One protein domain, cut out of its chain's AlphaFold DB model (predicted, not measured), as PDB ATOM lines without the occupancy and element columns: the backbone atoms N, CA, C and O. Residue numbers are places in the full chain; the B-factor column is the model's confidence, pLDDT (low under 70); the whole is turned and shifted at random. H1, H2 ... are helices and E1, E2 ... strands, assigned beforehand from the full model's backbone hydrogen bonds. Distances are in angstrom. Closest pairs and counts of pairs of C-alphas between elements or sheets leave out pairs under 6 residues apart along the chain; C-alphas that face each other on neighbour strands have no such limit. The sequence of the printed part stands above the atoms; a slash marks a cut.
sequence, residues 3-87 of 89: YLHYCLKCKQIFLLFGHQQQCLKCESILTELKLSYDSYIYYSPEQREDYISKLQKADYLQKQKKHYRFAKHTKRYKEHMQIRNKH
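What this domain is: This is residues 3 to 87 of the 89 residues of an uncharacterized protein of Clostridia bacterium (UniProt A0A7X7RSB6). A small hairpin of two strands, E1 and E2, sits near the middle of an elongated model, with a long loop folded alongside E1. Helices H1 and H2 lie towards one end, H3 lies to one side, and H4 is set off at the opposite end, reached by residues 65 to 74 and touching no other helix. The printed part has 85 residues with two named strands and four named helices, in the order E1, E2, H1, H2, H3, H4; the sheet E1 - E2 is antiparallel and the class is mixed, helices and strands. By its radius of gyration of the C-alphas, 13.6 A, the whole is compact, but its spans are 41 by 25 by 24 A.

How they stand to each other: Start at the sheet: E1, residues 3 to 7, and E2, residues 12 to 17, form a hairpin, antiparallel at 140 degrees between their directions. Look for N 5 and O 14 at 2.8 A and N 14 and O 5 at 2.8 A, within hydrogen-bond range. Residues 5 to 6 of E1 also pair, antiparallel, with residues 31 to 32. H1 is residues 37 to 41; its closest C-alphas to E1 are those of Leu 4 and Tyr 37, 6.4 A. H2 is residues 45 to 55; its closest C-alphas to E2 are those of Gln 12 and Ile 52, 7.3 A. H1 and H2 are close but not clearly touching, with the C-alphas of Tyr 40 and Arg 48 closest at 7.9 A. H3, residues 58 to 64, and H2 only just touch, only at the corner by their link, with 3 pairs of C-alphas within 8 A; the closest are those of Leu 55 and Leu 61, 4.9 A. They run opposite ways at a steep tilt of 64 degrees. H4, residues 75 to 86, is apart from E1, E2, H1, H2 and H3. In H1, H2, H3 and H4 every O i to N i+4 pair is within hydrogen-bond range.

Where its parts are: Find C-alpha 3 at (127.226, 229.425, 274.672), where E1 begins; E2 is 15.7 A long. H2 starts at C-alpha 45, (131.989, 248.301, 273.788), and runs 15.3 A. H4 runs 17.2 A to C-alpha 86 at (143.253, 210.668, 260.192).

The domain as a whole: The C-alphas farthest apart, those of Ser 44 and Lys 86, are 42.7 A apart. Residues 82 to 87, of which 82 to 86 belong to H4, stand free. The link from E2 to H1, 19 residues, is long. The printed part has no cut. Mean pLDDT of the printed part is 85.5; residues 68 to 87 are under 70.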
ATOM      1  N   TYR A   3     125.892 229.024 274.235       92.44
ATOM      2  CA  TYR A   3     127.226 229.425 274.672       92.44
ATOM      3  C   TYR A   3     127.846 230.417 273.684       92.44
ATOM      4  O   TYR A   3     127.472 230.484 272.508       92.44
ATOM      5  N   LEU A   4     128.835 231.169 274.164       94.94
ATOM      6  CA  LEU A   4     129.640 232.040 273.319       94.94
ATOM      7  C   LEU A   4     130.662 231.212 272.541       94.94
ATOM      8  O   LEU A   4     131.401 230.415 273.115       94.94
ATOM      9  N   HIS A   5     130.711 231.430 271.235       95.19
ATOM     10  CA  HIS A   5     131.610 230.750 270.316       95.19
ATOM     11  C   HIS A   5     132.436 231.774 269.554       95.19
ATOM     12  O   HIS A   5     131.884 232.667 268.920       95.19
ATOM     13  N   TYR A   6     133.755 231.630 269.572       96.62
ATOM     14  CA  TYR A   6     134.661 232.478 268.813       96.62
ATOM     15  C   TYR A   6     135.105 231.799 267.518       96.62
ATOM     16  O   TYR A   6     135.533 230.641 267.524       96.62
ATOM     17  N   CYS A   7     135.031 232.534 266.411       96.19
ATOM     18  CA  CYS A   7     135.603 232.127 265.134       96.19
ATOM     19  C   CYS A   7     136.920 232.866 264.891       96.19
ATOM     20  O   CYS A   7     136.913 234.085 264.738       96.19
ATOM     21  N   LEU A   8     138.030 232.130 264.779       94.25
ATOM     22  CA  LEU A   8     139.347 232.725 264.529       94.25
ATOM     23  C   LEU A   8     139.447 233.361 263.132       94.25
ATOM     24  O   LEU A   8     140.059 234.415 262.986       94.25
ATOM     25  N   LYS A   9     138.806 232.764 262.114       94.81
ATOM     26  CA  LYS A   9     138.802 233.304 260.743       94.81
ATOM     27  C   LYS A   9     137.952 234.571 260.621       94.81
ATOM     28  O   LYS A   9     138.408 235.555 260.056       94.81
ATOM     29  N   CYS A  10     136.735 234.562 261.170       95.69
ATOM     30  CA  CYS A  10     135.840 235.727 261.130       95.69
ATOM     31  C   CYS A  10     136.153 236.775 262.206       95.69
ATOM     32  O   CYS A  10     135.560 237.848 262.176       95.69
ATOM     33  N   LYS A  11     137.012 236.450 263.182       95.50
ATOM     34  CA  LYS A  11     137.332 237.278 264.357       95.50
ATOM     35  C   LYS A  11     136.090 237.763 265.114       95.50
ATOM     36  O   LYS A  11     136.068 238.861 265.658       95.50
ATOM     37  N   GLN A  12     135.053 236.929 265.154       95.19
ATOM     38  CA  GLN A  12     133.735 237.288 265.672       95.19
ATOM     39  C   GLN A  12     133.263 236.283 266.726       95.19
ATOM     40  O   GLN A  12     133.520 235.079 266.613       95.19
ATOM     41  N   ILE A  13     132.555 236.794 267.737       95.31
ATOM     42  CA  ILE A  13     131.839 236.000 268.737       95.31
ATOM     43  C   ILE A  13     130.394 235.788 268.274       95.31
ATOM     44  O   ILE A  13     129.715 236.727 267.861       95.31
ATOM     45  N   PHE A  14     129.927 234.550 268.375       94.50
ATOM     46  CA  PHE A  14     128.566 234.123 268.086       94.50
ATOM     47  C   PHE A  14     127.919 233.541 269.338       94.50
ATOM     48  O   PHE A  14     128.582 232.901 270.155       94.50
ATOM     49  N   LEU A  15     126.608 233.714 269.457       94.00
ATOM     50  CA  LEU A  15     125.799 233.114 270.506       94.00
ATOM     51  C   LEU A  15     125.075 231.894 269.920       94.00
ATOM     52  O   LEU A  15     124.082 232.046 269.215       94.00
ATOM     53  N   LEU A  16     125.607 230.689 270.143       92.69
ATOM     54  CA  LEU A  16     125.143 229.459 269.483       92.69
ATOM     55  C   LEU A  16     124.908 228.340 270.493       92.69
ATOM     56  O   LEU A  16     125.459 228.345 271.591       92.69
ATOM     57  N   PHE A  17     124.127 227.333 270.118       89.12
ATOM     58  CA  PHE A  17     123.997 226.124 270.926       89.12
ATOM     59  C   PHE A  17     125.326 225.363 271.014       89.12
ATOM     60  O   PHE A  17     126.067 225.305 270.044       89.12
ATOM     61  N   GLY A  18     125.610 224.711 272.146       84.19
ATOM     62  CA  GLY A  18     126.903 224.024 272.348       84.19
ATOM     63  C   GLY A  18     127.200 222.870 271.380       84.19
ATOM     64  O   GLY A  18     128.350 222.488 271.194       84.19
ATOM     65  N   HIS A  19     126.186 222.321 270.705       83.69
ATOM     66  CA  HIS A  19     126.408 221.332 269.645       83.69
ATOM     67  C   HIS A  19     126.912 221.959 268.332       83.69
ATOM     68  O   HIS A  19     127.361 221.233 267.445       83.69
ATOM     69  N   GLN A  20     126.852 223.286 268.197       87.88
ATOM     70  CA  GLN A  20     127.254 224.012 267.001       87.88
ATOM     71  C   GLN A  20     128.771 224.236 266.997       87.88
ATOM     72  O   GLN A  20     129.288 225.177 267.588       87.88
ATOM     73  N   GLN A  21     129.496 223.352 266.314       87.00
ATOM     74  CA  GLN A  21     130.965 223.354 266.303       87.00
ATOM     75  C   GLN A  21     131.572 224.074 265.084       87.00
ATOM     76  O   GLN A  21     132.783 224.273 265.039       87.00
ATOM     77  N   GLN A  22     130.757 224.469 264.101       90.81
ATOM     78  CA  GLN A  22     131.200 225.093 262.849       90.81
ATOM     79  C   GLN A  22     130.615 226.495 262.681       90.81
ATOM     80  O   GLN A  22     129.461 226.759 263.036       90.81
ATOM     81  N   CYS A  23     131.424 227.401 262.132       93.06
ATOM     82  CA  CYS A  23     131.032 228.778 261.877       93.06
ATOM     83  C   CYS A  23     130.010 228.846 260.740       93.06
ATOM     84  O   CYS A  23     130.267 228.354 259.649       93.06
ATOM     85  N   LEU A  24     128.900 229.548 260.966       91.00
ATOM     86  CA  LEU A  24     127.839 229.727 259.968       91.00
ATOM     87  C   LEU A  24     128.269 230.551 258.741       91.00
ATOM     88  O   LEU A  24     127.564 230.553 257.742       91.00
ATOM     89  N   LYS A  25     129.392 231.277 258.822       93.81
ATOM     90  CA  LYS A  25     129.888 232.142 257.736       93.81
ATOM     91  C   LYS A  25     130.998 231.510 256.901       93.81
ATOM     92  O   LYS A  25     131.064 231.748 255.706       93.81
ATOM     93  N   CYS A  26     131.918 230.789 257.538       94.12
ATOM     94  CA  CYS A  26     133.135 230.293 256.882       94.12
ATOM     95  C   CYS A  26     133.433 228.820 257.171       94.12
ATOM     96  O   CYS A  26     134.536 228.359 256.881       94.12
ATOM     97  N   GLU A  27     132.497 228.119 257.820       91.62
ATOM     98  CA  GLU A  27     132.524 226.676 258.111       91.62
ATOM     99  C   GLU A  27     133.698 226.188 258.976       91.62
ATOM    100  O   GLU A  27     133.757 225.020 259.367       91.62
ATOM    101  N   SER A  28     134.606 227.086 259.364       89.19
ATOM    102  CA  SER A  28     135.727 226.759 260.235       89.19
ATOM    103  C   SER A  28     135.259 226.378 261.633       89.19
ATOM    104  O   SER A  28     134.230 226.860 262.115       89.19
ATOM    105  N   ILE A  29     136.077 225.579 262.313       90.38
ATOM    106  CA  ILE A  29     135.826 225.151 263.688       90.38
ATOM    107  C   ILE A  29     135.718 226.369 264.612       90.38
ATOM    108  O   ILE A  29     136.570 227.261 264.607       90.38
ATOM    109  N   LEU A  30     134.665 226.380 265.419       93.38
ATOM    110  CA  LEU A  30     134.437 227.366 266.462       93.38
ATOM    111  C   LEU A  30     135.118 226.957 267.765       93.38
ATOM    112  O   LEU A  30     135.245 225.777 268.092       93.38
ATOM    113  N   THR A  31     135.513 227.956 268.547       93.44
ATOM    114  CA  THR A  31     135.993 227.757 269.914       93.44
ATOM    115  C   THR A  31     134.907 228.183 270.892       93.44
ATOM    116  O   THR A  31     134.621 229.371 271.004       93.44
ATOM    117  N   GLU A  32     134.305 227.229 271.603       93.62
ATOM    118  CA  GLU A  32     133.427 227.537 272.739       93.62
ATOM    119  C   GLU A  32     134.245 228.242 273.833       93.62
ATOM    120  O   GLU A  32     135.323 227.775 274.222       93.62
ATOM    121  N   LEU A  33     133.751 229.381 274.310       94.94
ATOM    122  CA  LEU A  33     134.413 230.213 275.308       94.94
ATOM    123  C   LEU A  33     133.947 229.856 276.726       94.94
ATOM    124  O   LEU A  33     132.801 229.473 276.957       94.94
ATOM    125  N   LYS A  34     134.845 230.014 277.703       94.12
ATOM    126  CA  LYS A  34     134.539 229.869 279.135       94.12
ATOM    127  C   LYS A  34     133.609 230.963 279.653       94.12
ATOM    128  O   LYS A  34     132.816 230.682 280.549       94.12
ATOM    129  N   LEU A  35     133.722 232.172 279.100       94.12
ATOM    130  CA  LEU A  35     132.886 233.317 279.448       94.12
ATOM    131  C   LEU A  35     131.410 232.983 279.194       94.12
ATOM    132  O   LEU A  35     131.049 232.536 278.103       94.12
ATOM    133  N   SER A  36     130.565 233.170 280.207       91.69
ATOM    134  CA  SER A  36     129.122 232.994 280.058       91.69
ATOM    135  C   SER A  36     128.515 234.169 279.297       91.69
ATOM    136  O   SER A  36     129.068 235.271 279.256       91.69
ATOM    137  N   TYR A  37     127.343 233.934 278.709       91.00
ATOM    138  CA  TYR A  37     126.553 235.001 278.105       91.00
ATOM    139  C   TYR A  37     126.228 236.103 279.125       91.00
ATOM    140  O   TYR A  37     126.445 237.273 278.827       91.00
ATOM    141  N   ASP A  38     125.826 235.724 280.342       91.38
ATOM    142  CA  ASP A  38     125.454 236.668 281.404       91.38
ATOM    143  C   ASP A  38     126.601 237.607 281.778       91.38
ATOM    144  O   ASP A  38     126.381 238.789 281.988       91.38
ATOM    145  N   SER A  39     127.849 237.131 281.809       93.12
ATOM    146  CA  SER A  39     128.994 238.017 282.052       93.12
ATOM    147  C   SER A  39     129.313 238.901 280.844       93.12
ATOM    148  O   SER A  39     129.718 240.048 281.011       93.12
ATOM    149  N   TYR A  40     129.137 238.384 279.627       94.25
ATOM    150  CA  TYR A  40     129.488 239.097 278.396       94.25
ATOM    151  C   TYR A  40     128.534 240.249 278.064       94.25
ATOM    152  O   TYR A  40     128.968 241.260 277.509       94.25
ATOM    153  N   ILE A  41     127.246 240.144 278.412       93.81
ATOM    154  CA  ILE A  41     126.284 241.231 278.158       93.81
ATOM    155  C   ILE A  41     126.632 242.512 278.919       93.81
ATOM    156  O   ILE A  41     126.400 243.597 278.390       93.81
ATOM    157  N   TYR A  42     127.260 242.393 280.092       95.94
ATOM    158  CA  TYR A  42     127.700 243.533 280.898       95.94
ATOM    159  C   TYR A  42     128.994 244.180 280.398       95.94
ATOM    160  O   TYR A  42     129.391 245.210 280.935       95.94
ATOM    161  N   TYR A  43     129.660 243.611 279.386       95.81
ATOM    162  CA  TYR A  43     130.860 244.234 278.835       95.81
ATOM    163  C   TYR A  43     130.498 245.501 278.064       95.81
ATOM    164  O   TYR A  43     129.621 245.464 277.190       95.81
ATOM    165  N   SER A  44     131.229 246.585 278.338       97.00
ATOM    166  CA  SER A  44     131.197 247.801 277.525       97.00
ATOM    167  C   SER A  44     131.693 247.521 276.097       97.00
ATOM    168  O   SER A  44     132.345 246.495 275.855       97.00
ATOM    169  N   PRO A  45     131.421 248.411 275.128       94.88
ATOM    170  CA  PRO A  45     131.989 248.301 273.788       94.88
ATOM    171  C   PRO A  45     133.518 248.132 273.802       94.88
ATOM    172  O   PRO A  45     134.017 247.200 273.170       94.88
ATOM    173  N   GLU A  46     134.249 248.916 274.607       96.94
ATOM    174  CA  GLU A  46     135.715 248.814 274.682       96.94
ATOM    175  C   GLU A  46     136.163 247.471 275.274       96.94
ATOM    176  O   GLU A  46     137.104 246.848 274.783       96.94
ATOM    177  N   GLN A  47     135.463 246.978 276.301       96.94
ATOM    178  CA  GLN A  47     135.759 245.674 276.899       96.94
ATOM    179  C   GLN A  47     135.522 244.526 275.911       96.94
ATOM    180  O   GLN A  47     136.265 243.543 275.916       96.94
ATOM    181  N   ARG A  48     134.506 244.632 275.044       95.38
ATOM    182  CA  ARG A  48     134.248 243.635 273.991       95.38
ATOM    183  C   ARG A  48     135.344 243.651 272.935       95.38
ATOM    184  O   ARG A  48     135.814 242.582 272.549       95.38
ATOM    185  N   GLU A  49     135.767 244.830 272.495       95.50
ATOM    186  CA  GLU A  49     136.851 244.979 271.521       95.50
ATOM    187  C   GLU A  49     138.186 244.470 272.068       95.50
ATOM    188  O   GLU A  49     138.851 243.662 271.410       95.50
ATOM    189  N   ASP A  50     138.543 244.844 273.300       96.88
ATOM    190  CA  ASP A  50     139.736 244.341 273.986       96.88
ATOM    191  C   ASP A  50     139.680 242.814 274.151       96.88
ATOM    192  O   ASP A  50     140.650 242.107 273.864       96.88
ATOM    193  N   TYR A  51     138.520 242.270 274.527       96.56
ATOM    194  CA  TYR A  51     138.341 240.826 274.636       96.56
ATOM    195  C   TYR A  51     138.517 240.114 273.286       96.56
ATOM    196  O   TYR A  51     139.250 239.125 273.207       96.56
ATOM    197  N   ILE A  52     137.920 240.627 272.204       95.94
ATOM    198  CA  ILE A  52     138.084 240.082 270.845       95.94
ATOM    199  C   ILE A  52     139.541 240.188 270.377       95.94
ATOM    200  O   ILE A  52     140.058 239.247 269.770       95.94
ATOM    201  N   SER A  53     140.222 241.294 270.681       96.31
ATOM    202  CA  SER A  53     141.647 241.490 270.393       96.31
ATOM    203  C   SER A  53     142.511 240.453 271.118       96.31
ATOM    204  O   SER A  53     143.345 239.783 270.502       96.31
ATOM    205  N   LYS A  54     142.248 240.213 272.408       96.56
ATOM    206  CA  LYS A  54     142.925 239.171 273.194       96.56
ATOM    207  C   LYS A  54     142.668 237.769 272.639       96.56
ATOM    208  O   LYS A  54     143.605 236.979 272.574       96.56
ATOM    209  N   LEU A  55     141.449 237.461 272.188       96.44
ATOM    210  CA  LEU A  55     141.103 236.159 271.590       96.44
ATOM    211  C   LEU A  55     141.832 235.856 270.273       96.44
ATOM    212  O   LEU A  55     141.940 234.687 269.909       96.44
ATOM    213  N   GLN A  56     142.368 236.858 269.573       95.06
ATOM    214  CA  GLN A  56     143.200 236.617 268.386       95.06
ATOM    215  C   GLN A  56     144.560 236.002 268.746       95.06
ATOM    216  O   GLN A  56     145.189 235.360 267.904       95.06
ATOM    217  N   LYS A  57     145.018 236.161 269.996       95.81
ATOM    218  CA  LYS A  57     146.266 235.566 270.483       95.81
ATOM    219  C   LYS A  57     146.027 234.097 270.836       95.81
ATOM    220  O   LYS A  57     145.218 233.795 271.716       95.81
ATOM    221  N   ALA A  58     146.765 233.193 270.190       91.81
ATOM    222  CA  ALA A  58     146.600 231.744 270.340       91.81
ATOM    223  C   ALA A  58     146.651 231.276 271.809       91.81
ATOM    224  O   ALA A  58     145.783 230.517 272.241       91.81
ATOM    225  N   ASP A  59     147.595 231.796 272.600       94.81
ATOM    226  CA  ASP A  59     147.754 231.428 274.015       94.81
ATOM    227  C   ASP A  59     146.538 231.806 274.862       94.81
ATOM    228  O   ASP A  59     146.084 231.046 275.721       94.81
ATOM    229  N   TYR A  60     145.988 232.999 274.622       95.88
ATOM    230  CA  TYR A  60     144.821 233.480 275.349       95.88
ATOM    231  C   TYR A  60     143.568 232.711 274.933       95.88
ATOM    232  O   TYR A  60     142.804 232.268 275.793       95.88
ATOM    233  N   LEU A  61     143.388 232.473 273.630       95.06
ATOM    234  CA  LEU A  61     142.277 231.679 273.111       95.06
ATOM    235  C   LEU A  61     142.268 230.264 273.700       95.06
ATOM    236  O   LEU A  61     141.227 229.788 274.153       95.06
ATOM    237  N   GLN A  62     143.432 229.616 273.764       92.44
ATOM    238  CA  GLN A  62     143.561 228.283 274.343       92.44
ATOM    239  C   GLN A  62     143.196 228.270 275.836       92.44
ATOM    240  O   GLN A  62     142.516 227.350 276.293       92.44
ATOM    241  N   LYS A  63     143.564 229.315 276.595       94.69
ATOM    242  CA  LYS A  63     143.157 229.474 278.005       94.69
ATOM    243  C   LYS A  63     141.655 229.702 278.164       94.69
ATOM    244  O   LYS A  63     141.075 229.217 279.140       94.69
ATOM    245  N   GLN A  64     141.023 230.408 277.228       94.38
ATOM    246  CA  GLN A  64     139.586 230.702 277.254       94.38
ATOM    247  C   GLN A  64     138.711 229.587 276.681       94.38
ATOM    248  O   GLN A  64     137.492 229.632 276.838       94.38
ATOM    249  N   LYS A  65     139.303 228.568 276.059       91.69
ATOM    250  CA  LYS A  65     138.573 227.443 275.483       91.69
ATOM    251  C   LYS A  65     137.867 226.617 276.555       91.69
ATOM    252  O   LYS A  65     138.485 226.128 277.505       91.69
ATOM    253  N   LYS A  66     136.568 226.402 276.368       87.19
ATOM    254  CA  LYS A  66     135.774 225.426 277.112       87.19
ATOM    255  C   LYS A  66     135.566 224.192 276.243       87.19
ATOM    256  O   LYS A  66     135.359 224.279 275.036       87.19
ATOM    257  N   HIS A  67     135.663 223.015 276.851       71.44
ATOM    258  CA  HIS A  67     135.319 221.776 276.165       71.44
ATOM    259  C   HIS A  67     133.831 221.507 276.336       71.44
ATOM    260  O   HIS A  67     133.376 221.268 277.457       71.44
ATOM    261  N   TYR A  68     133.102 221.485 275.222       69.88
ATOM    262  CA  TYR A  68     131.725 221.017 275.201       69.88
ATOM    263  C   TYR A  68     131.665 219.570 275.721       69.88
ATOM    264  O   TYR A  68     132.206 218.642 275.115       69.88
ATOM    265  N   ARG A  69     131.045 219.380 276.892       61.03
ATOM    266  CA  ARG A  69     131.085 218.106 277.634       61.03
ATOM    267  C   ARG A  69     130.169 217.032 277.042       61.03
ATOM    268  O   ARG A  69     130.463 215.851 277.174       61.03
ATOM    269  N   PHE A  70     129.101 217.428 276.349       56.22
ATOM    270  CA  PHE A  70     128.062 216.499 275.891       56.22
ATOM    271  C   PHE A  70     128.369 215.808 274.563       56.22
ATOM    272  O   PHE A  70     127.746 214.800 274.246       56.22
ATOM    273  N   ALA A  71     129.342 216.293 273.786       58.66
ATOM    274  CA  ALA A  71     129.643 215.658 272.508       58.66
ATOM    275  C   ALA A  71     130.343 214.301 272.662       58.66
ATOM    276  O   ALA A  71     130.121 213.440 271.828       58.66
ATOM    277  N   LYS A  72     131.093 214.032 273.742       55.69
ATOM    278  CA  LYS A  72     131.893 212.792 273.867       55.69
ATOM    279  C   LYS A  72     131.118 211.478 273.726       55.69
ATOM    280  O   LYS A  72     131.718 210.457 273.395       55.69
ATOM    281  N   HIS A  73     129.804 211.502 273.925       58.50
ATOM    282  CA  HIS A  73     128.953 210.317 273.843       58.50
ATOM    283  C   HIS A  73     128.069 210.265 272.591       58.50
ATOM    284  O   HIS A  73     127.397 209.260 272.375       58.50
ATOM    285  N   THR A  74     128.074 211.293 271.735       66.62
ATOM    286  CA  THR A  74     127.237 211.300 270.528       66.62
ATOM    287  C   THR A  74     127.943 210.616 269.357       66.62
ATOM    288  O   THR A  74     129.161 210.721 269.187       66.62
ATOM    289  N   LYS A  75     127.172 209.917 268.513       63.66
ATOM    290  CA  LYS A  75     127.675 209.237 267.305       63.66
ATOM    291  C   LYS A  75     128.475 210.196 266.404       63.66
ATOM    292  O   LYS A  75     129.615 209.905 266.054       63.66
ATOM    293  N   ARG A  76     127.934 211.400 266.178       62.34
ATOM    294  CA  ARG A  76     128.539 212.463 265.355       62.34
ATOM    295  C   ARG A  76     129.898 212.951 265.871       62.34
ATOM    296  O   ARG A  76     130.768 213.301 265.082       62.34
ATOM    297  N   TYR A  77     130.109 212.984 267.188       65.25
ATOM    298  CA  TYR A  77     131.409 213.361 267.752       65.25
ATOM    299  C   TYR A  77     132.469 212.285 267.547       65.25
ATOM    300  O   TYR A  77     133.615 212.617 267.252       65.25
ATOM    301  N   LYS A  78     132.092 211.007 267.690       67.75
ATOM    302  CA  LYS A  78     132.998 209.887 267.409       67.75
ATOM    303  C   LYS A  78     133.457 209.933 265.949       67.75
ATOM    304  O   LYS A  78     134.653 209.841 265.700       67.75
ATOM    305  N   GLU A  79     132.535 210.193 265.024       69.00
ATOM    306  CA  GLU A  79     132.823 210.360 263.591       69.00
ATOM    307  C   GLU A  79     133.748 211.568 263.321       69.00
ATOM    308  O   GLU A  79     134.774 211.428 262.658       69.00
ATOM    309  N   HIS A  80     133.471 212.740 263.909       64.12
ATOM    310  CA  HIS A  80     134.335 213.925 263.767       64.12
ATOM    311  C   HIS A  80     135.748 213.730 264.345       64.12
ATOM    312  O   HIS A  80     136.718 214.226 263.771       64.12
ATOM    313  N   MET A  81     135.883 213.031 265.478       61.12
ATOM    314  CA  MET A  81     137.192 212.731 266.073       61.12
ATOM    315  C   MET A  81     137.985 211.720 265.242       61.12
ATOM    316  O   MET A  81     139.196 211.869 265.109       61.12
ATOM    317  N   GLN A  82     137.313 210.743 264.630       60.00
ATOM    318  CA  GLN A  82     137.948 209.805 263.700       60.00
ATOM    319  C   GLN A  82     138.496 210.521 262.458       60.00
ATOM    320  O   GLN A  82     139.622 210.253 262.052       60.00
ATOM    321  N   ILE A  83     137.747 211.476 261.894       60.53
ATOM    322  CA  ILE A  83     138.217 212.296 260.763       60.53
ATOM    323  C   ILE A  83     139.410 213.167 261.177       60.53
ATOM    324  O   ILE A  83     140.409 213.232 260.467       60.53
ATOM    325  N   ARG A  84     139.344 213.813 262.350       56.28
ATOM    326  CA  ARG A  84     140.419 214.688 262.842       56.28
ATOM    327  C   ARG A  84     141.733 213.940 263.097       56.28
ATOM    328  O   ARG A  84     142.790 214.505 262.846       56.28
ATOM    329  N   ASN A  85     141.668 212.699 263.579       55.81
ATOM    330  CA  ASN A  85     142.855 211.887 263.855       55.81
ATOM    331  C   ASN A  85     143.491 211.298 262.584       55.81
ATOM    332  O   ASN A  85     144.687 211.047 262.587       55.81
ATOM    333  N   LYS A  86     142.730 211.135 261.492       52.16
ATOM    334  CA  LYS A  86     143.253 210.668 260.192       52.16
ATOM    335  C   LYS A  86     144.110 211.695 259.443       52.16
ATOM    336  O   LYS A  86     144.801 211.324 258.511       52.16
ATOM    337  N   HIS A  87     144.059 212.972 259.817       47.47
ATOM    338  CA  HIS A  87     144.867 214.034 259.198       47.47
ATOM    339  C   HIS A  87     146.191 214.303 259.940       47.47
ATOM    340  O   HIS A  87     146.802 215.349 259.730       47.47
TER     341      HIS A  87